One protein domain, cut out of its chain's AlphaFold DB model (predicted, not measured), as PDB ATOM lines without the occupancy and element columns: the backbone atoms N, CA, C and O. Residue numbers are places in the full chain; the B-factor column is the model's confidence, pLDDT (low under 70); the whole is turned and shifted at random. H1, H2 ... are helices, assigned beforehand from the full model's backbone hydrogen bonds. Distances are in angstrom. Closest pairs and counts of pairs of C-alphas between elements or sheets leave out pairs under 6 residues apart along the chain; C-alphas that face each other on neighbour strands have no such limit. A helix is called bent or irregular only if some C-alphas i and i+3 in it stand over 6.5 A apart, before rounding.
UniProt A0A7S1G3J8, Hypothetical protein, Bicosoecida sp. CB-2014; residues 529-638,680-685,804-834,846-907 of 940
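Overview. This is residues 529 to 638, 680 to 685, 804 to 834 and 846 to 907 of the 940 residues of the protein "Hypothetical protein" of Bicosoecida sp. CB-2014 (UniProt A0A7S1G3J8). A sharply bent helix, H8, runs through the body as an L: its long arm H8a crosses H4 and H6, and its short arm H8b folds back into H9 as a helical hairpin packed on H2. H4 lies in the middle, between H2 and H8a, while the far end of H5, residues 629 to 638, sticks out. The 209 printed residues include nine named helices, H1 to H9 in chain order, and no named strand; the class is all helix, with mostly crossed helix packing. The whole is compact, with a radius of gyration of the C-alphas of 18.9 A, yet elongated, spanning 65 by 42 by 36 A.

Along the chain. H8, residues 850 to 886, was assigned as one helix by its hydrogen bonds but is bent, C-alphas 873 and 876 being 8.0 A apart. Its arms are H8a, residues 850 to 873, 35.0 A long, and H8b, residues 876 to 886. H8a is irregular, with C-alphas 851 and 854 7.4 A apart. H1 holds residues 529 to 543, beginning at C-alpha 529 (-33.078, -13.084, -26.638); H2 550 to 570, 30.3 A; H3 576 to 583; H4 589 to 604; H5 609 to 638, 41.7 A; H6 804 to 818. H7, residues 824 to 834, is irregular, with C-alphas 826 and 829 7.4 A apart. H9, residues 891 to 904, ends at C-alpha 904 (-54.495, -6.164, -24.891).

Arrangement. H8 is the hub, touching five helices. H8a and H8b are about perpendicular, at 84 degrees. With residues 863 to 871 alone H8a touches H4, closest C-alphas Ala 597 and Val 867, 5.9 A. With residues 856 to 864 alone it touches H6, closest C-alphas Leu 812 and Ala 860, 5.2 A. H8b and H9 form a hairpin at a steep tilt of 39 degrees, opposite ways, closest C-alphas Ile 881 and Ala 894, 4.9 A. H2 touches H9 with residues 550 to 557 alone, closest C-alphas Ala 553 and Pro 891, 5.0 A. H2 touches H3 with residues 560 to 568 alone, closest C-alphas Arg 564 and Gly 577, 4.2 A. H1 touches H8a with residues 531 to 535 alone, closest C-alphas Arg 535 and Val 873, 5.1 A. H7 and H8a are near each other; H5 touches no helix. Every O i to N i+4 pair is within hydrogen-bond range in H1, H2, H3, H4, H6, H8b and H9, against 23 of 26 in H5, 18 of 20 in H8a and 2 of 7 in H7, where 2 of 8 O i to N i+3 pairs are.

Size, cuts and confidence. The C-alphas farthest apart, of Arg 638 and Pro 847, are 66.1 A apart. Cuts leave C-alpha gaps of 33.4 A from 638 to 680, 28.3 A from 685 to 804 and 20.1 A from 834 to 846. Of the links printed whole, H1 to H2 is short and the others are tight. Mean pLDDT of the printed part is 79.5; 51 residues are under 70, among them 607 to 638 and 821 to 834.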
ATOM      1  N   LYS A 529     -32.561 -13.235 -25.261       92.44
ATOM      2  CA  LYS A 529     -33.078 -13.084 -26.638       92.44
ATOM      3  C   LYS A 529     -33.820 -14.311 -27.172       92.44
ATOM      4  O   LYS A 529     -34.794 -14.156 -27.901       92.44
ATOM      5  N   GLY A 530     -33.389 -15.523 -26.817       93.62
ATOM      6  CA  GLY A 530     -34.091 -16.748 -27.209       93.62
ATOM      7  C   GLY A 530     -35.432 -16.937 -26.487       93.62
ATOM      8  O   GLY A 530     -36.419 -17.276 -27.130       93.62
ATOM      9  N   ALA A 531     -35.522 -16.590 -25.198       95.00
ATOM     10  CA  ALA A 531     -36.792 -16.608 -24.466       95.00
ATOM     11  C   ALA A 531     -37.763 -15.513 -24.955       95.00
ATOM     12  O   ALA A 531     -38.969 -15.740 -25.013       95.00
ATOM     13  N   GLU A 532     -37.258 -14.340 -25.358       95.00
ATOM     14  CA  GLU A 532     -38.063 -13.308 -26.030       95.00
ATOM     15  C   GLU A 532     -38.564 -13.765 -27.408       95.00
ATOM     16  O   GLU A 532     -39.700 -13.472 -27.785       95.00
ATOM     17  N   TYR A 533     -37.727 -14.490 -28.159       94.50
ATOM     18  CA  TYR A 533     -38.096 -15.085 -29.441       94.50
ATOM     19  C   TYR A 533     -39.200 -16.138 -29.273       94.50
ATOM     20  O   TYR A 533     -40.247 -16.014 -29.909       94.50
ATOM     21  N   GLU A 534     -39.015 -17.112 -28.377       95.44
ATOM     22  CA  GLU A 534     -40.023 -18.136 -28.064       95.44
ATOM     23  C   GLU A 534     -41.328 -17.515 -27.563       95.44
ATOM     24  O   GLU A 534     -42.396 -17.880 -28.052       95.44
ATOM     25  N   ARG A 535     -41.265 -16.518 -26.664       95.62
ATOM     26  CA  ARG A 535     -42.467 -15.815 -26.191       95.62
ATOM     27  C   ARG A 535     -43.218 -15.181 -27.358       95.62
ATOM     28  O   ARG A 535     -44.420 -15.383 -27.480       95.62
ATOM     29  N   ARG A 536     -42.516 -14.482 -28.256       94.75
ATOM     30  CA  ARG A 536     -43.131 -13.863 -29.439       94.75
ATOM     31  C   ARG A 536     -43.776 -14.900 -30.362       94.75
ATOM     32  O   ARG A 536     -44.884 -14.667 -30.825       94.75
ATOM     33  N   GLN A 537     -43.115 -16.034 -30.616       93.69
ATOM     34  CA  GLN A 537     -43.681 -17.130 -31.421       93.69
ATOM     35  C   GLN A 537     -44.881 -17.805 -30.741       93.69
ATOM     36  O   GLN A 537     -45.834 -18.209 -31.408       93.69
ATOM     37  N   PHE A 538     -44.875 -17.911 -29.412       94.88
ATOM     38  CA  PHE A 538     -46.016 -18.399 -28.647       94.88
ATOM     39  C   PHE A 538     -47.203 -17.424 -28.691       94.88
ATOM     40  O   PHE A 538     -48.311 -17.843 -29.010       94.88
ATOM     41  N   GLU A 539     -46.974 -16.130 -28.451       94.38
ATOM     42  CA  GLU A 539     -47.990 -15.070 -28.532       94.38
ATOM     43  C   GLU A 539     -48.580 -14.918 -29.945       94.38
ATOM     44  O   GLU A 539     -49.764 -14.622 -30.087       94.38
ATOM     45  N   GLU A 540     -47.774 -15.118 -30.992       93.56
ATOM     46  CA  GLU A 540     -48.218 -15.165 -32.393       93.56
ATOM     47  C   GLU A 540     -49.202 -16.322 -32.614       93.56
ATOM     48  O   GLU A 540     -50.362 -16.066 -32.933       93.56
ATOM     49  N   ARG A 541     -48.811 -17.561 -32.282       93.69
ATOM     50  CA  ARG A 541     -49.702 -18.734 -32.366       93.69
ATOM     51  C   ARG A 541     -50.946 -18.623 -31.481       93.69
ATOM     52  O   ARG A 541     -51.993 -19.153 -31.840       93.69
ATOM     53  N   LEU A 542     -50.844 -17.975 -30.318       93.12
ATOM     54  CA  LEU A 542     -51.971 -17.773 -29.402       93.12
ATOM     55  C   LEU A 542     -52.986 -16.781 -29.993       93.12
ATOM     56  O   LEU A 542     -54.188 -17.015 -29.913       93.12
ATOM     57  N   ARG A 543     -52.506 -15.711 -30.642       92.06
ATOM     58  CA  ARG A 543     -53.334 -14.723 -31.355       92.06
ATOM     59  C   ARG A 543     -53.982 -15.298 -32.616       92.06
ATOM     60  O   ARG A 543     -55.112 -14.946 -32.932       92.06
ATOM     61  N   GLU A 544     -53.281 -16.186 -33.314       93.25
ATOM     62  CA  GLU A 544     -53.781 -16.917 -34.488       93.25
ATOM     63  C   GLU A 544     -54.754 -18.056 -34.127       93.25
ATOM     64  O   GLU A 544     -55.328 -18.677 -35.017       93.25
ATOM     65  N   GLY A 545     -54.927 -18.378 -32.837       92.31
ATOM     66  CA  GLY A 545     -55.722 -19.528 -32.385       92.31
ATOM     67  C   GLY A 545     -55.072 -20.895 -32.651       92.31
ATOM     68  O   GLY A 545     -55.669 -21.928 -32.350       92.31
ATOM     69  N   ALA A 546     -53.837 -20.926 -33.162       91.81
ATOM     70  CA  ALA A 546     -53.060 -22.143 -33.414       91.81
ATOM     71  C   ALA A 546     -52.593 -22.851 -32.122       91.81
ATOM     72  O   ALA A 546     -52.191 -24.018 -32.152       91.81
ATOM     73  N   THR A 547     -52.643 -22.170 -30.973       94.00
ATOM     74  CA  THR A 547     -52.470 -22.783 -29.649       94.00
ATOM     75  C   THR A 547     -53.433 -22.188 -28.624       94.00
ATOM     76  O   THR A 547     -53.853 -21.041 -28.740       94.00
ATOM     77  N   SER A 548     -53.747 -22.966 -27.590       94.69
ATOM     78  CA  SER A 548     -54.540 -22.558 -26.427       94.69
ATOM     79  C   SER A 548     -53.687 -22.479 -25.154       94.69
ATOM     80  O   SER A 548     -52.506 -22.828 -25.161       94.69
ATOM     81  N   LEU A 549     -54.294 -22.029 -24.051       95.75
ATOM     82  CA  LEU A 549     -53.736 -22.084 -22.688       95.75
ATOM     83  C   LEU A 549     -54.552 -23.000 -21.748       95.75
ATOM     84  O   LEU A 549     -54.391 -22.956 -20.528       95.75
ATOM     85  N   VAL A 550     -55.464 -23.814 -22.292       94.62
ATOM     86  CA  VAL A 550     -56.414 -24.624 -21.506       94.62
ATOM     87  C   VAL A 550     -55.701 -25.777 -20.799       94.62
ATOM     88  O   VAL A 550     -55.975 -26.031 -19.624       94.62
ATOM     89  N   GLY A 551     -54.755 -26.438 -21.471       93.31
ATOM     90  CA  GLY A 551     -53.916 -27.474 -20.867       93.31
ATOM     91  C   GLY A 551     -53.025 -26.910 -19.759       93.31
ATOM     92  O   GLY A 551     -52.987 -27.462 -18.660       93.31
ATOM     93  N   ALA A 552     -52.389 -25.760 -19.997       95.56
ATOM     94  CA  ALA A 552     -51.605 -25.031 -19.000       95.56
ATOM     95  C   ALA A 552     -52.442 -24.633 -17.768       95.56
ATOM     96  O   ALA A 552     -52.014 -24.850 -16.634       95.56
ATOM     97  N   ALA A 553     -53.662 -24.126 -17.966       95.19
ATOM     98  CA  ALA A 553     -54.570 -23.759 -16.878       95.19
ATOM     99  C   ALA A 553     -55.152 -24.959 -16.112       95.19
ATOM    100  O   ALA A 553     -55.464 -24.841 -14.923       95.19
ATOM    101  N   ALA A 554     -55.304 -26.118 -16.758       93.56
ATOM    102  CA  ALA A 554     -55.651 -27.366 -16.083       93.56
ATOM    103  C   ALA A 554     -54.467 -27.894 -15.254       93.56
ATOM    104  O   ALA A 554     -54.623 -28.151 -14.064       93.56
ATOM    105  N   TRP A 555     -53.272 -27.965 -15.849       94.69
ATOM    106  CA  TRP A 555     -52.037 -28.419 -15.200       94.69
ATOM    107  C   TRP A 555     -51.652 -27.573 -13.976       94.69
ATOM    108  O   TRP A 555     -51.322 -28.129 -12.924       94.69
ATOM    109  N   LEU A 556     -51.744 -26.243 -14.067       94.94
ATOM    110  CA  LEU A 556     -51.467 -25.360 -12.930       94.94
ATOM    111  C   LEU A 556     -52.498 -25.520 -11.804       94.94
ATOM    112  O   LEU A 556     -52.112 -25.483 -10.637       94.94
ATOM    113  N   ARG A 557     -53.783 -25.762 -12.111       94.25
ATOM    114  CA  ARG A 557     -54.794 -26.041 -11.073       94.25
ATOM    115  C   ARG A 557     -54.564 -27.388 -10.403       94.25
ATOM    116  O   ARG A 557     -54.497 -27.409  -9.181       94.25
ATOM    117  N   ASP A 558     -54.368 -28.459 -11.180       93.62
ATOM    118  CA  ASP A 558     -53.995 -29.788 -10.664       93.62
ATOM    119  C   ASP A 558     -52.824 -29.657  -9.667       93.62
ATOM    120  O   ASP A 558     -52.877 -30.182  -8.558       93.62
ATOM    121  N   THR A 559     -51.798 -28.880 -10.032       94.06
ATOM    122  CA  THR A 559     -50.614 -28.633  -9.196       94.06
ATOM    123  C   THR A 559     -50.938 -27.855  -7.914       94.06
ATOM    124  O   THR A 559     -50.473 -28.220  -6.834       94.06
ATOM    125  N   VAL A 560     -51.735 -26.783  -7.997       92.75
ATOM    126  CA  VAL A 560     -52.146 -25.988  -6.822       92.75
ATOM    127  C   VAL A 560     -53.017 -26.810  -5.868       92.75
ATOM    128  O   VAL A 560     -52.831 -26.721  -4.653       92.75
ATOM    129  N   ASP A 561     -53.916 -27.647  -6.386       92.81
ATOM    130  CA  ASP A 561     -54.765 -28.518  -5.572       92.81
ATOM    131  C   ASP A 561     -53.975 -29.691  -4.953       92.81
ATOM    132  O   ASP A 561     -54.188 -30.013  -3.782       92.81
ATOM    133  N   GLU A 562     -52.992 -30.264  -5.664       91.50
ATOM    134  CA  GLU A 562     -52.019 -31.222  -5.104       91.50
ATOM    135  C   GLU A 562     -51.222 -30.598  -3.936       91.50
ATOM    136  O   GLU A 562     -51.065 -31.221  -2.880       91.50
ATOM    137  N   LEU A 563     -50.762 -29.347  -4.081       89.00
ATOM    138  CA  LEU A 563     -50.041 -28.612  -3.031       89.00
ATOM    139  C   LEU A 563     -50.934 -28.264  -1.830       89.00
ATOM    140  O   LEU A 563     -50.512 -28.441  -0.685       89.00
ATOM    141  N   ARG A 564     -52.175 -27.824  -2.076       88.31
ATOM    142  CA  ARG A 564     -53.187 -27.566  -1.038       88.31
ATOM    143  C   ARG A 564     -53.463 -28.829  -0.219       88.31
ATOM    144  O   ARG A 564     -53.345 -28.794   1.005       88.31
ATOM    145  N   ALA A 565     -53.731 -29.954  -0.884       89.06
ATOM    146  CA  ALA A 565     -53.976 -31.235  -0.223       89.06
ATOM    147  C   ALA A 565     -52.765 -31.716   0.598       89.06
ATOM    148  O   ALA A 565     -52.934 -32.265   1.689       89.06
ATOM    149  N   ALA A 566     -51.538 -31.482   0.117       86.38
ATOM    150  CA  ALA A 566     -50.321 -31.793   0.864       86.38
ATOM    151  C   ALA A 566     -50.150 -30.917   2.122       86.38
ATOM    152  O   ALA A 566     -49.712 -31.422   3.157       86.38
ATOM    153  N   ALA A 567     -50.517 -29.632   2.059       84.94
ATOM    154  CA  ALA A 567     -50.497 -28.726   3.207       84.94
ATOM    155  C   ALA A 567     -51.556 -29.105   4.261       84.94
ATOM    156  O   ALA A 567     -51.234 -29.198   5.447       84.94
ATOM    157  N   ASP A 568     -52.786 -29.414   3.840       85.12
ATOM    158  CA  ASP A 568     -53.850 -29.874   4.744       85.12
ATOM    159  C   ASP A 568     -53.520 -31.231   5.391       85.12
ATOM    160  O   ASP A 568     -53.787 -31.433   6.575       85.12
ATOM    161  N   ALA A 569     -52.869 -32.145   4.663       86.19
ATOM    162  CA  ALA A 569     -52.390 -33.413   5.219       86.19
ATOM    163  C   ALA A 569     -51.247 -33.238   6.239       86.19
ATOM    164  O   ALA A 569     -51.106 -34.061   7.146       86.19
ATOM    165  N   ALA A 570     -50.435 -32.183   6.109       82.31
ATOM    166  CA  ALA A 570     -49.360 -31.867   7.050       82.31
ATOM    167  C   ALA A 570     -49.869 -31.211   8.348       82.31
ATOM    168  O   ALA A 570     -49.240 -31.379   9.394       82.31
ATOM    169  N   ALA A 571     -51.005 -30.505   8.301       89.19
ATOM    170  CA  ALA A 571     -51.633 -29.878   9.466       89.19
ATOM    171  C   ALA A 571     -53.172 -30.066   9.479       89.19
ATOM    172  O   ALA A 571     -53.917 -29.092   9.302       89.19
ATOM    173  N   PRO A 572     -53.675 -31.298   9.711       90.44
ATOM    174  CA  PRO A 572     -55.101 -31.608   9.607       90.44
ATOM    175  C   PRO A 572     -55.977 -30.726  10.503       90.44
ATOM    176  O   PRO A 572     -55.699 -30.552  11.688       90.44
ATOM    177  N   GLY A 573     -57.057 -30.181   9.938       88.12
ATOM    178  CA  GLY A 573     -58.032 -29.355  10.662       88.12
ATOM    179  C   GLY A 573     -57.630 -27.893  10.899       88.12
ATOM    180  O   GLY A 573     -58.426 -27.143  11.454       88.12
ATOM    181  N   THR A 574     -56.441 -27.460  10.465       82.50
ATOM    182  CA  THR A 574     -55.989 -26.058  10.618       82.50
ATOM    183  C   THR A 574     -56.385 -25.135   9.461       82.50
ATOM    184  O   THR A 574     -56.234 -23.922   9.571       82.50
ATOM    185  N   GLY A 575     -56.858 -25.692   8.340       81.19
ATOM    186  CA  GLY A 575     -57.062 -24.941   7.096       81.19
ATOM    187  C   GLY A 575     -55.753 -24.508   6.421       81.19
ATOM    188  O   GLY A 575     -55.760 -23.558   5.636       81.19
ATOM    189  N   ALA A 576     -54.628 -25.171   6.724       74.44
ATOM    190  CA  ALA A 576     -53.306 -24.831   6.202       74.44
ATOM    191  C   ALA A 576     -53.244 -24.757   4.670       74.44
ATOM    192  O   ALA A 576     -52.527 -23.910   4.152       74.44
ATOM    193  N   GLY A 577     -54.004 -25.571   3.932       75.69
ATOM    194  CA  GLY A 577     -54.083 -25.498   2.472       75.69
ATOM    195  C   GLY A 577     -54.824 -24.261   1.953       75.69
ATOM    196  O   GLY A 577     -54.467 -23.718   0.906       75.69
ATOM    197  N   ALA A 578     -55.818 -23.757   2.690       77.50
ATOM    198  CA  ALA A 578     -56.474 -22.486   2.377       77.50
ATOM    199  C   ALA A 578     -55.560 -21.295   2.710       77.50
ATOM    200  O   ALA A 578     -55.393 -20.404   1.880       77.50
ATOM    201  N   ALA A 579     -54.910 -21.324   3.879       73.56
ATOM    202  CA  ALA A 579     -53.941 -20.309   4.294       73.56
ATOM    203  C   ALA A 579     -52.699 -20.273   3.385       73.56
ATOM    204  O   ALA A 579     -52.212 -19.193   3.068       73.56
ATOM    205  N   PHE A 580     -52.228 -21.434   2.914       76.31
ATOM    206  CA  PHE A 580     -51.159 -21.545   1.922       76.31
ATOM    207  C   PHE A 580     -51.544 -20.806   0.643       76.31
ATOM    208  O   PHE A 580     -50.837 -19.880   0.267       76.31
ATOM    209  N   VAL A 581     -52.687 -21.137   0.026       75.25
ATOM    210  CA  VAL A 581     -53.112 -20.495  -1.232       75.25
ATOM    211  C   VAL A 581     -53.394 -18.999  -1.060       75.25
ATOM    212  O   VAL A 581     -53.027 -18.225  -1.936       75.25
ATOM    213  N   ALA A 582     -53.969 -18.570   0.067       74.19
ATOM    214  CA  ALA A 582     -54.158 -17.147   0.368       74.19
ATOM    215  C   ALA A 582     -52.834 -16.395   0.624       74.19
ATOM    216  O   ALA A 582     -52.771 -15.185   0.426       74.19
ATOM    217  N   GLY A 583     -51.788 -17.102   1.064       66.50
ATOM    218  CA  GLY A 583     -50.437 -16.574   1.261       66.50
ATOM    219  C   GLY A 583     -49.534 -16.656   0.024       66.50
ATOM    220  O   GLY A 583     -48.424 -16.126   0.063       66.50
ATOM    221  N   LEU A 584     -49.975 -17.293  -1.068       74.88
ATOM    222  CA  LEU A 584     -49.263 -17.252  -2.342       74.88
ATOM    223  C   LEU A 584     -49.404 -15.843  -2.931       74.88
ATOM    224  O   LEU A 584     -50.459 -15.479  -3.448       74.88
ATOM    225  N   SER A 585     -48.326 -15.061  -2.901       76.06
ATOM    226  CA  SER A 585     -48.230 -13.862  -3.734       76.06
ATOM    227  C   SER A 585     -48.051 -14.313  -5.183       76.06
ATOM    228  O   SER A 585     -46.958 -14.678  -5.601       76.06
ATOM    229  N   LEU A 586     -49.135 -14.370  -5.955       71.31
ATOM    230  CA  LEU A 586     -49.100 -14.912  -7.324       71.31
ATOM    231  C   LEU A 586     -48.394 -13.973  -8.317       71.31
ATOM    232  O   LEU A 586     -47.922 -14.410  -9.370       71.31
ATOM    233  N   ASP A 587     -48.239 -12.709  -7.926       76.00
ATOM    234  CA  ASP A 587     -47.423 -11.714  -8.616       76.00
ATOM    235  C   ASP A 587     -45.915 -11.903  -8.342       76.00
ATOM    236  O   ASP A 587     -45.090 -11.508  -9.171       76.00
ATOM    237  N   ASP A 588     -45.525 -12.595  -7.261       86.00
ATOM    238  CA  ASP A 588     -44.128 -12.969  -7.008       86.00
ATOM    239  C   ASP A 588     -43.667 -14.114  -7.932       86.00
ATOM    240  O   ASP A 588     -44.199 -15.230  -7.940       86.00
ATOM    241  N   ALA A 589     -42.601 -13.839  -8.685       86.75
ATOM    242  CA  ALA A 589     -41.968 -14.802  -9.580       86.75
ATOM    243  C   ALA A 589     -41.412 -16.029  -8.839       86.75
ATOM    244  O   ALA A 589     -41.404 -17.125  -9.395       86.75
ATOM    245  N   SER A 590     -40.980 -15.887  -7.583       85.00
ATOM    246  CA  SER A 590     -40.462 -17.003  -6.775       85.00
ATOM    247  C   SER A 590     -41.563 -18.030  -6.489       85.00
ATOM    248  O   SER A 590     -41.344 -19.237  -6.608       85.00
ATOM    249  N   THR A 591     -42.764 -17.541  -6.182       87.19
ATOM    250  CA  THR A 591     -43.980 -18.322  -5.957       87.19
ATOM    251  C   THR A 591     -44.440 -19.029  -7.234       87.19
ATOM    252  O   THR A 591     -44.666 -20.242  -7.204       87.19
ATOM    253  N   ARG A 592     -44.502 -18.333  -8.379       92.19
ATOM    254  CA  ARG A 592     -44.840 -18.969  -9.672       92.19
ATOM    255  C   ARG A 592     -43.833 -20.040 -10.075       92.19
ATOM    256  O   ARG A 592     -44.230 -21.159 -10.396       92.19
ATOM    257  N   ARG A 593     -42.537 -19.740  -9.959       90.00
ATOM    258  CA  ARG A 593     -41.432 -20.678 -10.203       90.00
ATOM    259  C   ARG A 593     -41.532 -21.927  -9.323       90.00
ATOM    260  O   ARG A 593     -41.303 -23.032  -9.808       90.00
ATOM    261  N   PHE A 594     -41.903 -21.779  -8.049       90.25
ATOM    262  CA  PHE A 594     -42.128 -22.912  -7.146       90.25
ATOM    263  C   PHE A 594     -43.295 -23.800  -7.607       90.25
ATOM    264  O   PHE A 594     -43.147 -25.022  -7.652       90.25
ATOM    265  N   ILE A 595     -44.427 -23.201  -7.994       91.81
ATOM    266  CA  ILE A 595     -45.587 -23.939  -8.515       91.81
ATOM    267  C   ILE A 595     -45.212 -24.654  -9.820       91.81
ATOM    268  O   ILE A 595     -45.448 -25.853  -9.941       91.81
ATOM    269  N   ALA A 596     -44.550 -23.969 -10.757       93.31
ATOM    270  CA  ALA A 596     -44.075 -24.565 -12.004       93.31
ATOM    271  C   ALA A 596     -43.114 -25.745 -11.755       93.31
ATOM    272  O   ALA A 596     -43.260 -26.789 -12.388       93.31
ATOM    273  N   ALA A 597     -42.190 -25.638 -10.792       93.44
ATOM    274  CA  ALA A 597     -41.283 -26.728 -10.426       93.44
ATOM    275  C   ALA A 597     -42.014 -27.967  -9.883       93.44
ATOM    276  O   ALA A 597     -41.708 -29.090 -10.285       93.44
ATOM    277  N   GLU A 598     -42.988 -27.791  -8.989       93.62
ATOM    278  CA  GLU A 598     -43.783 -28.909  -8.462       93.62
ATOM    279  C   GLU A 598     -44.702 -29.507  -9.545       93.62
ATOM    280  O   GLU A 598     -44.834 -30.729  -9.628       93.62
ATOM    281  N   GLY A 599     -45.240 -28.680 -10.447       94.19
ATOM    282  CA  GLY A 599     -46.026 -29.126 -11.599       94.19
ATOM    283  C   GLY A 599     -45.205 -29.926 -12.612       94.19
ATOM    284  O   GLY A 599     -45.680 -30.940 -13.125       94.19
ATOM    285  N   VAL A 600     -43.951 -29.533 -12.863       94.62
ATOM    286  CA  VAL A 600     -42.998 -30.286 -13.698       94.62
ATOM    287  C   VAL A 600     -42.648 -31.626 -13.047       94.62
ATOM    288  O   VAL A 600     -42.640 -32.656 -13.722       94.62
ATOM    289  N   LEU A 601     -42.443 -31.661 -11.725       94.00
ATOM    290  CA  LEU A 601     -42.268 -32.923 -11.000       94.00
ATOM    291  C   LEU A 601     -43.515 -33.820 -11.087       94.00
ATOM    292  O   LEU A 601     -43.364 -35.033 -11.244       94.00
ATOM    293  N   SER A 602     -44.727 -33.254 -11.024       92.88
ATOM    294  CA  SER A 602     -45.984 -33.999 -11.216       92.88
ATOM    295  C   SER A 602     -46.079 -34.586 -12.631       92.88
ATOM    296  O   SER A 602     -46.483 -35.740 -12.780       92.88
ATOM    297  N   LEU A 603     -45.620 -33.874 -13.673       91.88
ATOM    298  CA  LEU A 603     -45.519 -34.416 -15.038       91.88
ATOM    299  C   LEU A 603     -44.545 -35.601 -15.112       91.88
ATOM    300  O   LEU A 603     -44.943 -36.689 -15.522       91.88
ATOM    301  N   VAL A 604     -43.308 -35.436 -14.633       91.12
ATOM    302  CA  VAL A 604     -42.266 -36.487 -14.632       91.12
ATOM    303  C   VAL A 604     -42.704 -37.758 -13.880       91.12
ATOM    304  O   VAL A 604     -42.278 -38.867 -14.213       91.12
ATOM    305  N   GLN A 605     -43.592 -37.639 -12.888       90.50
ATOM    306  CA  GLN A 605     -44.147 -38.777 -12.151       90.50
ATOM    307  C   GLN A 605     -45.226 -39.583 -12.908       90.50
ATOM    308  O   GLN A 605     -45.555 -40.683 -12.459       90.50
ATOM    309  N   ARG A 606     -45.785 -39.093 -14.028       85.19
ATOM    310  CA  ARG A 606     -46.903 -39.734 -14.760       85.19
ATOM    311  C   ARG A 606     -46.382 -40.813 -15.736       85.19
ATOM    312  O   ARG A 606     -45.869 -40.449 -16.789       85.19
ATOM    313  N   PRO A 607     -46.526 -42.134 -15.478       66.19
ATOM    314  CA  PRO A 607     -45.725 -43.151 -16.188       66.19
ATOM    315  C   PRO A 607     -46.168 -43.515 -17.614       66.19
ATOM    316  O   PRO A 607     -45.472 -44.277 -18.274       66.19
ATOM    317  N   VAL A 608     -47.356 -43.080 -18.053       54.22
ATOM    318  CA  VAL A 608     -48.010 -43.582 -19.289       54.22
ATOM    319  C   VAL A 608     -48.373 -42.465 -20.276       54.22
ATOM    320  O   VAL A 608     -48.518 -42.730 -21.461       54.22
ATOM    321  N   ALA A 609     -48.501 -41.221 -19.807       50.53
ATOM    322  CA  ALA A 609     -48.857 -40.083 -20.658       50.53
ATOM    323  C   ALA A 609     -47.674 -39.643 -21.540       50.53
ATOM    324  O   ALA A 609     -47.810 -39.491 -22.752       50.53
ATOM    325  N   LEU A 610     -46.480 -39.522 -20.944       51.47
ATOM    326  CA  LEU A 610     -45.384 -38.769 -21.556       51.47
ATOM    327  C   LEU A 610     -44.889 -39.353 -22.891       51.47
ATOM    328  O   LEU A 610     -44.540 -38.580 -23.772       51.47
ATOM    329  N   SER A 611     -44.881 -40.676 -23.094       52.88
ATOM    330  CA  SER A 611     -44.403 -41.264 -24.360       52.88
ATOM    331  C   SER A 611     -45.386 -41.097 -25.523       52.88
ATOM    332  O   SER A 611     -44.958 -40.861 -26.653       52.88
ATOM    333  N   VAL A 612     -46.694 -41.185 -25.258       55.53
ATOM    334  CA  VAL A 612     -47.741 -40.974 -26.271       55.53
ATOM    335  C   VAL A 612     -47.866 -39.485 -26.585       55.53
ATOM    336  O   VAL A 612     -47.889 -39.100 -27.752       55.53
ATOM    337  N   ASP A 613     -47.863 -38.641 -25.553       50.06
ATOM    338  CA  ASP A 613     -48.028 -37.197 -25.706       50.06
ATOM    339  C   ASP A 613     -46.760 -36.503 -26.234       50.06
ATOM    340  O   ASP A 613     -46.881 -35.498 -26.930       50.06
ATOM    341  N   ALA A 614     -45.552 -37.032 -25.991       52.00
ATOM    342  CA  ALA A 614     -44.333 -36.535 -26.642       52.00
ATOM    343  C   ALA A 614     -44.299 -36.902 -28.133       52.00
ATOM    344  O   ALA A 614     -43.952 -36.059 -28.958       52.00
ATOM    345  N   ALA A 615     -44.727 -38.116 -28.504       51.81
ATOM    346  CA  ALA A 615     -44.863 -38.502 -29.909       51.81
ATOM    347  C   ALA A 615     -45.919 -37.642 -30.632       51.81
ATOM    348  O   ALA A 615     -45.658 -37.128 -31.721       51.81
ATOM    349  N   ALA A 616     -47.079 -37.420 -30.005       56.34
ATOM    350  CA  ALA A 616     -48.127 -36.548 -30.534       56.34
ATOM    351  C   ALA A 616     -47.700 -35.069 -30.577       56.34
ATOM    352  O   ALA A 616     -47.984 -34.380 -31.554       56.34
ATOM    353  N   GLY A 617     -46.983 -34.580 -29.560       53.62
ATOM    354  CA  GLY A 617     -46.469 -33.211 -29.490       53.62
ATOM    355  C   GLY A 617     -45.390 -32.925 -30.534       53.62
ATOM    356  O   GLY A 617     -45.452 -31.900 -31.211       53.62
ATOM    357  N   ALA A 618     -44.451 -33.856 -30.735       49.72
ATOM    358  CA  ALA A 618     -43.445 -33.767 -31.792       49.72
ATOM    359  C   ALA A 618     -44.085 -33.776 -33.192       49.72
ATOM    360  O   ALA A 618     -43.689 -32.988 -34.052       49.72
ATOM    361  N   LEU A 619     -45.111 -34.611 -33.407       46.88
ATOM    362  CA  LEU A 619     -45.880 -34.638 -34.654       46.88
ATOM    363  C   LEU A 619     -46.651 -33.325 -34.875       46.88
ATOM    364  O   LEU A 619     -46.531 -32.716 -35.935       46.88
ATOM    365  N   ALA A 620     -47.380 -32.846 -33.865       53.25
ATOM    366  CA  ALA A 620     -48.138 -31.597 -33.934       53.25
ATOM    367  C   ALA A 620     -47.232 -30.377 -34.165       53.25
ATOM    368  O   ALA A 620     -47.581 -29.495 -34.946       53.25
ATOM    369  N   HIS A 621     -46.040 -30.341 -33.559       51.34
ATOM    370  CA  HIS A 621     -45.041 -29.311 -33.848       51.34
ATOM    371  C   HIS A 621     -44.513 -29.424 -35.285       51.34
ATOM    372  O   HIS A 621     -44.385 -28.409 -35.963       51.34
ATOM    373  N   ALA A 622     -44.218 -30.631 -35.778       47.97
ATOM    374  CA  ALA A 622     -43.775 -30.825 -37.161       47.97
ATOM    375  C   ALA A 622     -44.836 -30.375 -38.185       47.97
ATOM    376  O   ALA A 622     -44.485 -29.845 -39.238       47.97
ATOM    377  N   MET A 623     -46.126 -30.526 -37.861       49.53
ATOM    378  CA  MET A 623     -47.242 -30.024 -38.671       49.53
ATOM    379  C   MET A 623     -47.428 -28.501 -38.535       49.53
ATOM    380  O   MET A 623     -47.569 -27.807 -39.538       49.53
ATOM    381  N   SER A 624     -47.366 -27.948 -37.320       47.75
ATOM    382  CA  SER A 624     -47.569 -26.511 -37.067       47.75
ATOM    383  C   SER A 624     -46.419 -25.645 -37.598       47.75
ATOM    384  O   SER A 624     -46.667 -24.621 -38.230       47.75
ATOM    385  N   ALA A 625     -45.165 -26.093 -37.453       46.62
ATOM    386  CA  ALA A 625     -44.000 -25.432 -38.046       46.62
ATOM    387  C   ALA A 625     -44.032 -25.431 -39.586       46.62
ATOM    388  O   ALA A 625     -43.380 -24.600 -40.213       46.62
ATOM    389  N   ARG A 626     -44.795 -26.347 -40.194       47.84
ATOM    390  CA  ARG A 626     -45.019 -26.409 -41.639       47.84
ATOM    391  C   ARG A 626     -46.125 -25.442 -42.077       47.84
ATOM    392  O   ARG A 626     -45.865 -24.580 -42.910       47.84
ATOM    393  N   ALA A 627     -47.292 -25.494 -41.433       43.97
ATOM    394  CA  ALA A 627     -48.405 -24.580 -41.706       43.97
ATOM    395  C   ALA A 627     -48.041 -23.096 -41.465       43.97
ATOM    396  O   ALA A 627     -48.425 -22.219 -42.237       43.97
ATOM    397  N   GLY A 628     -47.237 -22.797 -40.436       38.75
ATOM    398  CA  GLY A 628     -46.791 -21.431 -40.131       38.75
ATOM    399  C   GLY A 628     -45.854 -20.811 -41.178       38.75
ATOM    400  O   GLY A 628     -45.745 -19.588 -41.255       38.75
ATOM    401  N   VAL A 629     -45.190 -21.620 -42.014       41.38
ATOM    402  CA  VAL A 629     -44.430 -21.115 -43.174       41.38
ATOM    403  C   VAL A 629     -45.385 -20.700 -44.295       41.38
ATOM    404  O   VAL A 629     -45.197 -19.645 -44.894       41.38
ATOM    405  N   GLU A 630     -46.432 -21.487 -44.533       40.19
ATOM    406  CA  GLU A 630     -47.415 -21.272 -45.601       40.19
ATOM    407  C   GLU A 630     -48.299 -20.037 -45.314       40.19
ATOM    408  O   GLU A 630     -48.449 -19.167 -46.175       40.19
ATOM    409  N   VAL A 631     -48.777 -19.867 -44.072       36.31
ATOM    410  CA  VAL A 631     -49.570 -18.685 -43.661       36.31
ATOM    411  C   VAL A 631     -48.756 -17.387 -43.736       36.31
ATOM    412  O   VAL A 631     -49.260 -16.369 -44.212       36.31
ATOM    413  N   ARG A 632     -47.477 -17.399 -43.331       38.94
ATOM    414  CA  ARG A 632     -46.616 -16.200 -43.381       38.94
ATOM    415  C   ARG A 632     -46.270 -15.746 -44.798       38.94
ATOM    416  O   ARG A 632     -45.979 -14.566 -44.978       38.94
ATOM    417  N   VAL A 633     -46.306 -16.636 -45.791       42.19
ATOM    418  CA  VAL A 633     -46.203 -16.247 -47.208       42.19
ATOM    419  C   VAL A 633     -47.492 -15.541 -47.639       42.19
ATOM    420  O   VAL A 633     -47.432 -14.389 -48.062       42.19
ATOM    421  N   ALA A 634     -48.656 -16.154 -47.399       37.12
ATOM    422  CA  ALA A 634     -49.955 -15.602 -47.800       37.12
ATOM    423  C   ALA A 634     -50.309 -14.257 -47.127       37.12
ATOM    424  O   ALA A 634     -50.871 -13.364 -47.763       37.12
ATOM    425  N   VAL A 635     -49.973 -14.074 -45.843       34.38
ATOM    426  CA  VAL A 635     -50.184 -12.794 -45.135       34.38
ATOM    427  C   VAL A 635     -49.222 -11.717 -45.641       34.38
ATOM    428  O   VAL A 635     -49.603 -10.553 -45.741       34.38
ATOM    429  N   ARG A 636     -47.986 -12.085 -45.999       34.22
ATOM    430  CA  ARG A 636     -47.000 -11.133 -46.520       34.22
ATOM    431  C   ARG A 636     -47.352 -10.632 -47.918       34.22
ATOM    432  O   ARG A 636     -47.093  -9.466 -48.188       34.22
ATOM    433  N   GLU A 637     -47.943 -11.468 -48.768       41.25
ATOM    434  CA  GLU A 637     -48.457 -11.044 -50.077       41.25
ATOM    435  C   GLU A 637     -49.627 -10.057 -49.902       41.25
ATOM    436  O   GLU A 637     -49.530  -8.918 -50.351       41.25
ATOM    437  N   ARG A 638     -50.641 -10.395 -49.089       40.41
ATOM    438  CA  ARG A 638     -51.791  -9.495 -48.840       40.41
ATOM    439  C   ARG A 638     -51.442  -8.144 -48.208       40.41
ATOM    440  O   ARG A 638     -52.181  -7.187 -48.401       40.41
ATOM    441  N   PRO A 680     -49.178 -29.699 -21.164       93.19
ATOM    442  CA  PRO A 680     -49.665 -28.334 -21.285       93.19
ATOM    443  C   PRO A 680     -48.944 -27.638 -22.441       93.19
ATOM    444  O   PRO A 680     -47.788 -27.939 -22.747       93.19
ATOM    445  N   GLU A 681     -49.626 -26.704 -23.096       93.75
ATOM    446  CA  GLU A 681     -49.169 -26.096 -24.346       93.75
ATOM    447  C   GLU A 681     -47.808 -25.395 -24.190       93.75
ATOM    448  O   GLU A 681     -46.981 -25.443 -25.098       93.75
ATOM    449  N   THR A 682     -47.542 -24.857 -22.996       94.00
ATOM    450  CA  THR A 682     -46.289 -24.205 -22.586       94.00
ATOM    451  C   THR A 682     -45.121 -25.159 -22.290       94.00
ATOM    452  O   THR A 682     -44.024 -24.688 -22.025       94.00
ATOM    453  N   MET A 683     -45.324 -26.483 -22.330       94.50
ATOM    454  CA  MET A 683     -44.287 -27.521 -22.122       94.50
ATOM    455  C   MET A 683     -44.145 -28.458 -23.337       94.50
ATOM    456  O   MET A 683     -43.561 -29.537 -23.237       94.50
ATOM    457  N   ARG A 684     -44.728 -28.104 -24.494       91.44
ATOM    458  CA  ARG A 684     -44.716 -28.969 -25.691       91.44
ATOM    459  C   ARG A 684     -43.312 -29.186 -26.257       91.44
ATOM    460  O   ARG A 684     -43.020 -30.287 -26.716       91.44
ATOM    461  N   LEU A 685     -42.456 -28.165 -26.209       92.12
ATOM    462  CA  LEU A 685     -41.054 -28.253 -26.636       92.12
ATOM    463  C   LEU A 685     -40.223 -29.108 -25.660       92.12
ATOM    464  O   LEU A 685     -39.385 -29.908 -26.080       92.12
ATOM    465  N   PHE A 804     -37.797 -46.505  -4.397       89.25
ATOM    466  CA  PHE A 804     -36.610 -45.850  -4.954       89.25
ATOM    467  C   PHE A 804     -36.981 -44.671  -5.855       89.25
ATOM    468  O   PHE A 804     -36.390 -43.605  -5.705       89.25
ATOM    469  N   PHE A 805     -38.016 -44.803  -6.689       90.06
ATOM    470  CA  PHE A 805     -38.545 -43.709  -7.504       90.06
ATOM    471  C   PHE A 805     -39.045 -42.545  -6.629       90.06
ATOM    472  O   PHE A 805     -38.645 -41.397  -6.825       90.06
ATOM    473  N   LYS A 806     -39.825 -42.831  -5.572       91.75
ATOM    474  CA  LYS A 806     -40.271 -41.815  -4.600       91.75
ATOM    475  C   LYS A 806     -39.098 -41.103  -3.917       91.75
ATOM    476  O   LYS A 806     -39.161 -39.892  -3.710       91.75
ATOM    477  N   ARG A 807     -38.030 -41.829  -3.567       90.38
ATOM    478  CA  ARG A 807     -36.807 -41.245  -2.984       90.38
ATOM    479  C   ARG A 807     -36.041 -40.389  -3.993       90.38
ATOM    480  O   ARG A 807     -35.642 -39.286  -3.639       90.38
ATOM    481  N   ALA A 808     -35.893 -40.844  -5.235       89.69
ATOM    482  CA  ALA A 808     -35.246 -40.086  -6.303       89.69
ATOM    483  C   ALA A 808     -35.963 -38.747  -6.553       89.69
ATOM    484  O   ALA A 808     -35.323 -37.697  -6.542       89.69
ATOM    485  N   VAL A 809     -37.300 -38.744  -6.642       92.12
ATOM    486  CA  VAL A 809     -38.064 -37.492  -6.780       92.12
ATOM    487  C   VAL A 809     -38.009 -36.627  -5.511       92.12
ATOM    488  O   VAL A 809     -38.022 -35.402  -5.607       92.12
ATOM    489  N   ALA A 810     -37.885 -37.214  -4.315       88.75
ATOM    490  CA  ALA A 810     -37.650 -36.436  -3.095       88.75
ATOM    491  C   ALA A 810     -36.286 -35.714  -3.110       88.75
ATOM    492  O   ALA A 810     -36.208 -34.578  -2.642       88.75
ATOM    493  N   VAL A 811     -35.242 -36.324  -3.691       87.69
ATOM    494  CA  VAL A 811     -33.947 -35.663  -3.936       87.69
ATOM    495  C   VAL A 811     -34.108 -34.530  -4.952       87.69
ATOM    496  O   VAL A 811     -33.722 -33.405  -4.644       87.69
ATOM    497  N   LEU A 812     -34.752 -34.771  -6.103       90.88
ATOM    498  CA  LEU A 812     -34.999 -33.718  -7.104       90.88
ATOM    499  C   LEU A 812     -35.753 -32.520  -6.517       90.88
ATOM    500  O   LEU A 812     -35.337 -31.380  -6.697       90.88
ATOM    501  N   ARG A 813     -36.825 -32.775  -5.758       91.88
ATOM    502  CA  ARG A 813     -37.605 -31.744  -5.057       91.88
ATOM    503  C   ARG A 813     -36.761 -30.951  -4.060       91.88
ATOM    504  O   ARG A 813     -36.937 -29.741  -3.944       91.88
ATOM    505  N   ALA A 814     -35.854 -31.608  -3.336       88.06
ATOM    506  CA  ALA A 814     -34.955 -30.927  -2.410       88.06
ATOM    507  C   ALA A 814     -33.955 -30.017  -3.142       88.06
ATOM    508  O   ALA A 814     -33.720 -28.903  -2.683       88.06
ATOM    509  N   GLU A 815     -33.402 -30.450  -4.278       88.44
ATOM    510  CA  GLU A 815     -32.484 -29.632  -5.084       88.44
ATOM    511  C   GLU A 815     -33.202 -28.474  -5.804       88.44
ATOM    512  O   GLU A 815     -32.735 -27.338  -5.737       88.44
ATOM    513  N   LEU A 816     -34.388 -28.705  -6.387       87.50
ATOM    514  CA  LEU A 816     -35.226 -27.655  -6.991       87.50
ATOM    515  C   LEU A 816     -35.567 -26.540  -5.988       87.50
ATOM    516  O   LEU A 816     -35.484 -25.362  -6.323       87.50
ATOM    517  N   ARG A 817     -35.878 -26.896  -4.734       85.62
ATOM    518  CA  ARG A 817     -36.147 -25.930  -3.649       85.62
ATOM    519  C   ARG A 817     -34.892 -25.227  -3.113       85.62
ATOM    520  O   ARG A 817     -35.020 -24.195  -2.462       85.62
ATOM    521  N   ARG A 818     -33.694 -25.777  -3.341       85.94
ATOM    522  CA  ARG A 818     -32.407 -25.158  -2.962       85.94
ATOM    523  C   ARG A 818     -31.890 -24.177  -4.006       85.94
ATOM    524  O   ARG A 818     -31.095 -23.310  -3.657       85.94
ATOM    525  N   ALA A 819     -32.291 -24.329  -5.266       82.88
ATOM    526  CA  ALA A 819     -31.855 -23.455  -6.342       82.88
ATOM    527  C   ALA A 819     -32.424 -22.037  -6.136       82.88
ATOM    528  O   ALA A 819     -33.637 -21.855  -6.268       82.88
ATOM    529  N   PRO A 820     -31.601 -21.010  -5.844       76.31
ATOM    530  CA  PRO A 820     -32.106 -19.647  -5.725       76.31
ATOM    531  C   PRO A 820     -32.669 -19.176  -7.076       76.31
ATOM    532  O   PRO A 820     -32.204 -19.642  -8.126       76.31
ATOM    533  N   PRO A 821     -33.642 -18.251  -7.090       63.91
ATOM    534  CA  PRO A 821     -33.987 -17.537  -8.310       63.91
ATOM    535  C   PRO A 821     -32.747 -16.804  -8.848       63.91
ATOM    536  O   PRO A 821     -32.023 -16.166  -8.088       63.91
ATOM    537  N   MET A 822     -32.518 -16.872 -10.163       52.47
ATOM    538  CA  MET A 822     -31.675 -15.917 -10.907       52.47
ATOM    539  C   MET A 822     -30.157 -15.868 -10.601       52.47
ATOM    540  O   MET A 822     -29.571 -14.791 -10.572       52.47
ATOM    541  N   ALA A 823     -29.464 -17.009 -10.474       44.84
ATOM    542  CA  ALA A 823     -27.987 -17.025 -10.363       44.84
ATOM    543  C   ALA A 823     -27.264 -18.033 -11.287       44.84
ATOM    544  O   ALA A 823     -26.151 -18.467 -10.981       44.84
ATOM    545  N   LEU A 824     -27.884 -18.462 -12.395       43.81
ATOM    546  CA  LEU A 824     -27.505 -19.715 -13.072       43.81
ATOM    547  C   LEU A 824     -26.507 -19.628 -14.242       43.81
ATOM    548  O   LEU A 824     -25.936 -20.656 -14.597       43.81
ATOM    549  N   HIS A 825     -26.207 -18.450 -14.798       47.84
ATOM    550  CA  HIS A 825     -25.188 -18.347 -15.862       47.84
ATOM    551  C   HIS A 825     -23.742 -18.304 -15.335       47.84
ATOM    552  O   HIS A 825     -22.847 -18.809 -16.001       47.84
ATOM    553  N   ALA A 826     -23.510 -17.812 -14.111       44.25
ATOM    554  CA  ALA A 826     -22.187 -17.850 -13.471       44.25
ATOM    555  C   ALA A 826     -21.927 -19.134 -12.650       44.25
ATOM    556  O   ALA A 826     -20.788 -19.420 -12.286       44.25
ATOM    557  N   ARG A 827     -22.973 -19.910 -12.316       44.38
ATOM    558  CA  ARG A 827     -22.877 -21.025 -11.353       44.38
ATOM    559  C   ARG A 827     -22.989 -22.435 -11.926       44.38
ATOM    560  O   ARG A 827     -22.704 -23.360 -11.177       44.38
ATOM    561  N   SER A 828     -23.345 -22.654 -13.191       41.78
ATOM    562  CA  SER A 828     -23.474 -24.022 -13.735       41.78
ATOM    563  C   SER A 828     -22.164 -24.828 -13.643       41.78
ATOM    564  O   SER A 828     -22.174 -25.961 -13.162       41.78
ATOM    565  N   ALA A 829     -21.024 -24.213 -13.980       46.06
ATOM    566  CA  ALA A 829     -19.696 -24.805 -13.790       46.06
ATOM    567  C   ALA A 829     -19.313 -24.940 -12.301       46.06
ATOM    568  O   ALA A 829     -18.782 -25.965 -11.875       46.06
ATOM    569  N   ALA A 830     -19.627 -23.930 -11.481       42.28
ATOM    570  CA  ALA A 830     -19.284 -23.923 -10.059       42.28
ATOM    571  C   ALA A 830     -20.103 -24.929  -9.229       42.28
ATOM    572  O   ALA A 830     -19.579 -25.495  -8.278       42.28
ATOM    573  N   VAL A 831     -21.366 -25.194  -9.579       42.47
ATOM    574  CA  VAL A 831     -22.243 -26.146  -8.872       42.47
ATOM    575  C   VAL A 831     -21.837 -27.590  -9.151       42.47
ATOM    576  O   VAL A 831     -21.898 -28.406  -8.235       42.47
ATOM    577  N   ALA A 832     -21.332 -27.905 -10.349       44.34
ATOM    578  CA  ALA A 832     -20.749 -29.219 -10.633       44.34
ATOM    579  C   ALA A 832     -19.543 -29.535  -9.721       44.34
ATOM    580  O   ALA A 832     -19.375 -30.676  -9.298       44.34
ATOM    581  N   VAL A 833     -18.748 -28.518  -9.363       42.31
ATOM    582  CA  VAL A 833     -17.570 -28.650  -8.485       42.31
ATOM    583  C   VAL A 833     -17.936 -28.528  -6.995       42.31
ATOM    584  O   VAL A 833     -17.459 -29.305  -6.173       42.31
ATOM    585  N   ALA A 834     -18.825 -27.603  -6.623       41.72
ATOM    586  CA  ALA A 834     -19.223 -27.354  -5.231       41.72
ATOM    587  C   ALA A 834     -20.207 -28.398  -4.671       41.72
ATOM    588  O   ALA A 834     -20.244 -28.632  -3.462       41.72
ATOM    589  N   THR A 846     -30.025 -41.110   1.926       58.09
ATOM    590  CA  THR A 846     -30.999 -42.180   1.649       58.09
ATOM    591  C   THR A 846     -30.260 -43.479   1.301       58.09
ATOM    592  O   THR A 846     -29.608 -43.531   0.255       58.09
ATOM    593  N   PRO A 847     -30.373 -44.555   2.107       65.38
ATOM    594  CA  PRO A 847     -29.648 -45.793   1.835       65.38
ATOM    595  C   PRO A 847     -30.057 -46.387   0.481       65.38
ATOM    596  O   PRO A 847     -31.250 -46.602   0.243       65.38
ATOM    597  N   GLY A 848     -29.077 -46.654  -0.385       77.00
ATOM    598  CA  GLY A 848     -29.277 -47.276  -1.700       77.00
ATOM    599  C   GLY A 848     -29.477 -46.326  -2.891       77.00
ATOM    600  O   GLY A 848     -29.791 -46.813  -3.967       77.00
ATOM    601  N   LEU A 849     -29.304 -45.004  -2.733       86.75
ATOM    602  CA  LEU A 849     -29.265 -44.053  -3.866       86.75
ATOM    603  C   LEU A 849     -27.958 -43.255  -3.979       86.75
ATOM    604  O   LEU A 849     -27.836 -42.432  -4.879       86.75
ATOM    605  N   THR A 850     -26.978 -43.491  -3.103       86.50
ATOM    606  CA  THR A 850     -25.706 -42.741  -3.057       86.50
ATOM    607  C   THR A 850     -24.955 -42.750  -4.391       86.50
ATOM    608  O   THR A 850     -24.448 -41.708  -4.799       86.50
ATOM    609  N   TRP A 851     -24.963 -43.882  -5.103       88.12
ATOM    610  CA  TRP A 851     -24.374 -44.040  -6.438       88.12
ATOM    611  C   TRP A 851     -24.999 -43.097  -7.488       88.12
ATOM    612  O   TRP A 851     -24.302 -42.565  -8.348       88.12
ATOM    613  N   ALA A 852     -26.309 -42.843  -7.388       91.12
ATOM    614  CA  ALA A 852     -27.078 -42.047  -8.341       91.12
ATOM    615  C   ALA A 852     -27.110 -40.549  -8.005       91.12
ATOM    616  O   ALA A 852     -27.626 -39.760  -8.792       91.12
ATOM    617  N   VAL A 853     -26.576 -40.118  -6.855       89.75
ATOM    618  CA  VAL A 853     -26.607 -38.704  -6.428       89.75
ATOM    619  C   VAL A 853     -25.997 -37.738  -7.457       89.75
ATOM    620  O   VAL A 853     -26.616 -36.696  -7.695       89.75
ATOM    621  N   PRO A 854     -24.850 -38.029  -8.110       90.50
ATOM    622  CA  PRO A 854     -24.311 -37.156  -9.155       90.50
ATOM    623  C   PRO A 854     -25.271 -37.002 -10.341       90.50
ATOM    624  O   PRO A 854     -25.474 -35.891 -10.833       90.50
ATOM    625  N   GLU A 855     -25.926 -38.089 -10.759       91.88
ATOM    626  CA  GLU A 855     -26.896 -38.051 -11.852       91.88
ATOM    627  C   GLU A 855     -28.196 -37.342 -11.448       91.88
ATOM    628  O   GLU A 855     -28.680 -36.492 -12.188       91.88
ATOM    629  N   LEU A 856     -28.733 -37.609 -10.254       92.44
ATOM    630  CA  LEU A 856     -29.919 -36.918  -9.740       92.44
ATOM    631  C   LEU A 856     -29.690 -35.406  -9.631       92.44
ATOM    632  O   LEU A 856     -30.602 -34.630  -9.897       92.44
ATOM    633  N   ARG A 857     -28.469 -34.965  -9.304       91.50
ATOM    634  CA  ARG A 857     -28.097 -33.540  -9.320       91.50
ATOM    635  C   ARG A 857     -27.997 -32.971 -10.735       91.50
ATOM    636  O   ARG A 857     -28.437 -31.844 -10.943       91.50
ATOM    637  N   ARG A 858     -27.481 -33.734 -11.708       92.00
ATOM    638  CA  ARG A 858     -27.498 -33.363 -13.138       92.00
ATOM    639  C   ARG A 858     -28.937 -33.165 -13.632       92.00
ATOM    640  O   ARG A 858     -29.236 -32.115 -14.192       92.00
ATOM    641  N   ILE A 859     -29.818 -34.124 -13.340       93.31
ATOM    642  CA  ILE A 859     -31.255 -34.077 -13.656       93.31
ATOM    643  C   ILE A 859     -31.927 -32.884 -12.964       93.31
ATOM    644  O   ILE A 859     -32.659 -32.134 -13.600       93.31
ATOM    645  N   ALA A 860     -31.662 -32.655 -11.674       93.38
ATOM    646  CA  ALA A 860     -32.213 -31.505 -10.961       93.38
ATOM    647  C   ALA A 860     -31.761 -30.178 -11.584       93.38
ATOM    648  O   ALA A 860     -32.583 -29.290 -11.778       93.38
ATOM    649  N   ALA A 861     -30.483 -30.047 -11.946       91.06
ATOM    650  CA  ALA A 861     -29.968 -28.851 -12.606       91.06
ATOM    651  C   ALA A 861     -30.598 -28.623 -13.992       91.06
ATOM    652  O   ALA A 861     -30.756 -27.475 -14.396       91.06
ATOM    653  N   GLU A 862     -30.947 -29.686 -14.723       92.81
ATOM    654  CA  GLU A 862     -31.694 -29.612 -15.985       92.81
ATOM    655  C   GLU A 862     -33.139 -29.145 -15.760       92.81
ATOM    656  O   GLU A 862     -33.560 -28.167 -16.374       92.81
ATOM    657  N   LEU A 863     -33.849 -29.734 -14.791       94.25
ATOM    658  CA  LEU A 863     -35.200 -29.302 -14.415       94.25
ATOM    659  C   LEU A 863     -35.245 -27.854 -13.899       94.25
ATOM    660  O   LEU A 863     -36.205 -27.145 -14.182       94.25
ATOM    661  N   VAL A 864     -34.221 -27.384 -13.175       93.50
ATOM    662  CA  VAL A 864     -34.138 -25.969 -12.764       93.50
ATOM    663  C   VAL A 864     -34.014 -25.059 -13.990       93.50
ATOM    664  O   VAL A 864     -34.712 -24.053 -14.048       93.50
ATOM    665  N   ARG A 865     -33.176 -25.404 -14.983       93.31
ATOM    666  CA  ARG A 865     -33.047 -24.605 -16.219       93.31
ATOM    667  C   ARG A 865     -34.350 -24.579 -17.018       93.31
ATOM    668  O   ARG A 865     -34.731 -23.516 -17.489       93.31
ATOM    669  N   LEU A 866     -35.054 -25.709 -17.090       95.06
ATOM    670  CA  LEU A 866     -36.387 -25.815 -17.690       95.06
ATOM    671  C   LEU A 866     -37.408 -24.912 -16.995       95.06
ATOM    672  O   LEU A 866     -38.092 -24.139 -17.657       95.06
ATOM    673  N   VAL A 867     -37.482 -24.949 -15.663       94.88
ATOM    674  CA  VAL A 867     -38.407 -24.100 -14.896       94.88
ATOM    675  C   VAL A 867     -38.048 -22.614 -15.024       94.88
ATOM    676  O   VAL A 867     -38.945 -21.787 -15.183       94.88
ATOM    677  N   ASP A 868     -36.757 -22.268 -15.001       93.06
ATOM    678  CA  ASP A 868     -36.277 -20.891 -15.184       93.06
ATOM    679  C   ASP A 868     -36.603 -20.354 -16.584       93.06
ATOM    680  O   ASP A 868     -37.031 -19.207 -16.719       93.06
ATOM    681  N   HIS A 869     -36.448 -21.188 -17.616       94.75
ATOM    682  CA  HIS A 869     -36.825 -20.860 -18.989       94.75
ATOM    683  C   HIS A 869     -38.343 -20.723 -19.137       94.75
ATOM    684  O   HIS A 869     -38.817 -19.733 -19.683       94.75
ATOM    685  N   CYS A 870     -39.120 -21.636 -18.554       94.94
ATOM    686  CA  CYS A 870     -40.581 -21.566 -18.559       94.94
ATOM    687  C   CYS A 870     -41.123 -20.301 -17.879       94.94
ATOM    688  O   CYS A 870     -42.058 -19.694 -18.394       94.94
ATOM    689  N   GLU A 871     -40.549 -19.869 -16.751       94.38
ATOM    690  CA  GLU A 871     -40.917 -18.591 -16.121       94.38
ATOM    691  C   GLU A 871     -40.446 -17.395 -16.972       94.38
ATOM    692  O   GLU A 871     -41.162 -16.401 -17.087       94.38
ATOM    693  N   ALA A 872     -39.284 -17.488 -17.630       93.81
ATOM    694  CA  ALA A 872     -38.789 -16.440 -18.524       93.81
ATOM    695  C   ALA A 872     -39.633 -16.273 -19.802       93.81
ATOM    696  O   ALA A 872     -39.816 -15.138 -20.247       93.81
ATOM    697  N   VAL A 873     -40.157 -17.358 -20.380       95.56
ATOM    698  CA  VAL A 873     -41.024 -17.323 -21.567       95.56
ATOM    699  C   VAL A 873     -42.474 -17.034 -21.167       95.56
ATOM    700  O   VAL A 873     -43.031 -16.032 -21.612       95.56
ATOM    701  N   TYR A 874     -43.061 -17.853 -20.286       96.06
ATOM    702  CA  TYR A 874     -44.510 -17.919 -20.032       96.06
ATOM    703  C   TYR A 874     -44.974 -17.311 -18.697       96.06
ATOM    704  O   TYR A 874     -46.180 -17.280 -18.443       96.06
ATOM    705  N   GLY A 875     -44.068 -16.812 -17.845       94.69
ATOM    706  CA  GLY A 875     -44.389 -16.356 -16.481       94.69
ATOM    707  C   GLY A 875     -45.515 -15.314 -16.396       94.69
ATOM    708  O   GLY A 875     -46.314 -15.342 -15.461       94.69
ATOM    709  N   ALA A 876     -45.653 -14.452 -17.412       94.12
ATOM    710  CA  ALA A 876     -46.760 -13.497 -17.516       94.12
ATOM    711  C   ALA A 876     -48.131 -14.188 -17.679       94.12
ATOM    712  O   ALA A 876     -49.083 -13.846 -16.978       94.12
ATOM    713  N   HIS A 877     -48.231 -15.210 -18.539       94.88
ATOM    714  CA  HIS A 877     -49.455 -16.005 -18.677       94.88
ATOM    715  C   HIS A 877     -49.730 -16.816 -17.404       94.88
ATOM    716  O   HIS A 877     -50.875 -16.888 -16.957       94.88
ATOM    717  N   TYR A 878     -48.689 -17.380 -16.777       95.25
ATOM    718  CA  TYR A 878     -48.818 -18.105 -15.511       95.25
ATOM    719  C   TYR A 878     -49.354 -17.215 -14.384       95.25
ATOM    720  O   TYR A 878     -50.217 -17.670 -13.637       95.25
ATOM    721  N   ALA A 879     -48.927 -15.951 -14.286       93.38
ATOM    722  CA  ALA A 879     -49.470 -15.000 -13.314       93.38
ATOM    723  C   ALA A 879     -50.988 -14.808 -13.481       93.38
ATOM    724  O   ALA A 879     -51.740 -14.969 -12.518       93.38
ATOM    725  N   VAL A 880     -51.460 -14.564 -14.711       94.00
ATOM    726  CA  VAL A 880     -52.897 -14.374 -14.993       94.00
ATOM    727  C   VAL A 880     -53.703 -15.649 -14.712       94.00
ATOM    728  O   VAL A 880     -54.739 -15.586 -14.044       94.00
ATOM    729  N   ILE A 881     -53.212 -16.810 -15.162       94.12
ATOM    730  CA  ILE A 881     -53.852 -18.115 -14.938       94.12
ATOM    731  C   ILE A 881     -53.960 -18.419 -13.439       94.12
ATOM    732  O   ILE A 881     -55.033 -18.786 -12.959       94.12
ATOM    733  N   LEU A 882     -52.872 -18.252 -12.683       92.50
ATOM    734  CA  LEU A 882     -52.853 -18.527 -11.249       92.50
ATOM    735  C   LEU A 882     -53.760 -17.561 -10.480       92.50
ATOM    736  O   LEU A 882     -54.525 -18.005  -9.623       92.50
ATOM    737  N   ALA A 883     -53.749 -16.269 -10.820       91.12
ATOM    738  CA  ALA A 883     -54.653 -15.289 -10.222       91.12
ATOM    739  C   ALA A 883     -56.132 -15.640 -10.473       91.12
ATOM    740  O   ALA A 883     -56.970 -15.455  -9.590       91.12
ATOM    741  N   ALA A 884     -56.468 -16.190 -11.647       91.62
ATOM    742  CA  ALA A 884     -57.807 -16.704 -11.934       91.62
ATOM    743  C   ALA A 884     -58.137 -17.982 -11.131       91.62
ATOM    744  O   ALA A 884     -59.222 -18.070 -10.556       91.62
ATOM    745  N   ILE A 885     -57.197 -18.929 -11.009       90.19
ATOM    746  CA  ILE A 885     -57.349 -20.139 -10.174       90.19
ATOM    747  C   ILE A 885     -57.607 -19.772  -8.705       90.19
ATOM    748  O   ILE A 885     -58.489 -20.356  -8.077       90.19
ATOM    749  N   ALA A 886     -56.905 -18.777  -8.159       88.06
ATOM    750  CA  ALA A 886     -57.104 -18.318  -6.782       88.06
ATOM    751  C   ALA A 886     -58.472 -17.656  -6.543       88.06
ATOM    752  O   ALA A 886     -58.998 -17.730  -5.435       88.06
ATOM    753  N   ARG A 887     -59.087 -17.078  -7.587       89.56
ATOM    754  CA  ARG A 887     -60.487 -16.609  -7.569       89.56
ATOM    755  C   ARG A 887     -61.516 -17.733  -7.763       89.56
ATOM    756  O   ARG A 887     -62.710 -17.459  -7.734       89.56
ATOM    757  N   GLY A 888     -61.077 -18.980  -7.954       88.81
ATOM    758  CA  GLY A 888     -61.952 -20.135  -8.171       88.81
ATOM    759  C   GLY A 888     -62.461 -20.300  -9.607       88.81
ATOM    760  O   GLY A 888     -63.368 -21.099  -9.818       88.81
ATOM    761  N   ALA A 889     -61.891 -19.584 -10.583       86.44
ATOM    762  CA  ALA A 889     -62.274 -19.710 -11.992       86.44
ATOM    763  C   ALA A 889     -62.032 -21.134 -12.530       86.44
ATOM    764  O   ALA A 889     -61.137 -21.849 -12.062       86.44
ATOM    765  N   ALA A 890     -62.779 -21.529 -13.561       89.31
ATOM    766  CA  ALA A 890     -62.605 -22.775 -14.310       89.31
ATOM    767  C   ALA A 890     -61.340 -22.740 -15.211       89.31
ATOM    768  O   ALA A 890     -60.772 -21.669 -15.443       89.31
ATOM    769  N   PRO A 891     -60.824 -23.884 -15.723       85.62
ATOM    770  CA  PRO A 891     -59.601 -23.877 -16.535       85.62
ATOM    771  C   PRO A 891     -59.732 -23.051 -17.814       85.62
ATOM    772  O   PRO A 891     -58.809 -22.312 -18.145       85.62
ATOM    773  N   VAL A 892     -60.875 -23.130 -18.506       88.19
ATOM    774  CA  VAL A 892     -61.071 -22.395 -19.768       88.19
ATOM    775  C   VAL A 892     -61.251 -20.892 -19.524       88.19
ATOM    776  O   VAL A 892     -60.743 -20.099 -20.302       88.19
ATOM    777  N   GLU A 893     -61.869 -20.494 -18.406       87.06
ATOM    778  CA  GLU A 893     -61.979 -19.087 -17.983       87.06
ATOM    779  C   GLU A 893     -60.600 -18.494 -17.651       87.06
ATOM    780  O   GLU A 893     -60.258 -17.400 -18.096       87.06
ATOM    781  N   ALA A 894     -59.773 -19.241 -16.910       84.31
ATOM    782  CA  ALA A 894     -58.404 -18.840 -16.590       84.31
ATOM    783  C   ALA A 894     -57.518 -18.730 -17.847       84.31
ATOM    784  O   ALA A 894     -56.690 -17.823 -17.941       84.31
ATOM    785  N   ALA A 895     -57.711 -19.623 -18.825       85.56
ATOM    786  CA  ALA A 895     -57.034 -19.575 -20.118       85.56
ATOM    787  C   ALA A 895     -57.510 -18.400 -20.996       85.56
ATOM    788  O   ALA A 895     -56.680 -17.723 -21.607       85.56
ATOM    789  N   ALA A 896     -58.820 -18.127 -21.031       88.62
ATOM    790  CA  ALA A 896     -59.401 -17.000 -21.762       88.62
ATOM    791  C   ALA A 896     -58.861 -15.663 -21.232       88.62
ATOM    792  O   ALA A 896     -58.292 -14.894 -22.002       88.62
ATOM    793  N   ALA A 897     -58.886 -15.452 -19.911       86.75
ATOM    794  CA  ALA A 897     -58.337 -14.247 -19.283       86.75
ATOM    795  C   ALA A 897     -56.843 -14.023 -19.605       86.75
ATOM    796  O   ALA A 897     -56.401 -12.891 -19.806       86.75
ATOM    797  N   ALA A 898     -56.048 -15.095 -19.688       85.25
ATOM    798  CA  ALA A 898     -54.636 -15.011 -20.068       85.25
ATOM    799  C   ALA A 898     -54.424 -14.702 -21.563       85.25
ATOM    800  O   ALA A 898     -53.457 -14.024 -21.914       85.25
ATOM    801  N   THR A 899     -55.339 -15.151 -22.426       88.81
ATOM    802  CA  THR A 899     -55.346 -14.869 -23.874       88.81
ATOM    803  C   THR A 899     -55.777 -13.425 -24.163       88.81
ATOM    804  O   THR A 899     -55.135 -12.725 -24.949       88.81
ATOM    805  N   GLU A 900     -56.805 -12.930 -23.470       90.81
ATOM    806  CA  GLU A 900     -57.257 -11.533 -23.535       90.81
ATOM    807  C   GLU A 900     -56.162 -10.562 -23.060       90.81
ATOM    808  O   GLU A 900     -55.861  -9.574 -23.734       90.81
ATOM    809  N   SER A 901     -55.498 -10.877 -21.941       88.88
ATOM    810  CA  SER A 901     -54.373 -10.089 -21.414       88.88
ATOM    811  C   SER A 901     -53.204 -10.003 -22.412       88.88
ATOM    812  O   SER A 901     -52.690  -8.920 -22.693       88.88
ATOM    813  N   ALA A 902     -52.844 -11.128 -23.044       85.81
ATOM    814  CA  ALA A 902     -51.812 -11.169 -24.084       85.81
ATOM    815  C   ALA A 902     -52.182 -10.353 -25.340       85.81
ATOM    816  O   ALA A 902     -51.309  -9.800 -26.010       85.81
ATOM    817  N   THR A 903     -53.476 -10.256 -25.651       85.75
ATOM    818  CA  THR A 903     -53.978  -9.486 -26.798       85.75
ATOM    819  C   THR A 903     -53.995  -7.981 -26.509       85.75
ATOM    820  O   THR A 903     -53.652  -7.186 -27.381       85.75
ATOM    821  N   THR A 904     -54.349  -7.579 -25.285       85.00
ATOM    822  CA  THR A 904     -54.495  -6.164 -24.891       85.00
ATOM    823  C   THR A 904     -53.179  -5.436 -24.616       85.00
ATOM    824  O   THR A 904     -53.105  -4.234 -24.857       85.00
ATOM    825  N   LEU A 905     -52.135  -6.121 -24.135       71.00
ATOM    826  CA  LEU A 905     -50.882  -5.459 -23.732       71.00
ATOM    827  C   LEU A 905     -49.999  -4.986 -24.901       71.00
ATOM    828  O   LEU A 905     -49.218  -4.048 -24.734       71.00
ATOM    829  N   GLY A 906     -50.127  -5.605 -26.078       64.44
ATOM    830  CA  GLY A 906     -49.338  -5.279 -27.269       64.44
ATOM    831  C   GLY A 906     -47.825  -5.564 -27.139       64.44
ATOM    832  O   GLY A 906     -47.276  -5.679 -26.041       64.44
ATOM    833  N   PRO A 907     -47.089  -5.650 -28.264       55.47
ATOM    834  CA  PRO A 907     -45.669  -6.021 -28.239       55.47
ATOM    835  C   PRO A 907     -44.749  -4.953 -27.617       55.47
ATOM    836  O   PRO A 907     -43.604  -5.255 -27.296       55.47
TER     837      PRO A 907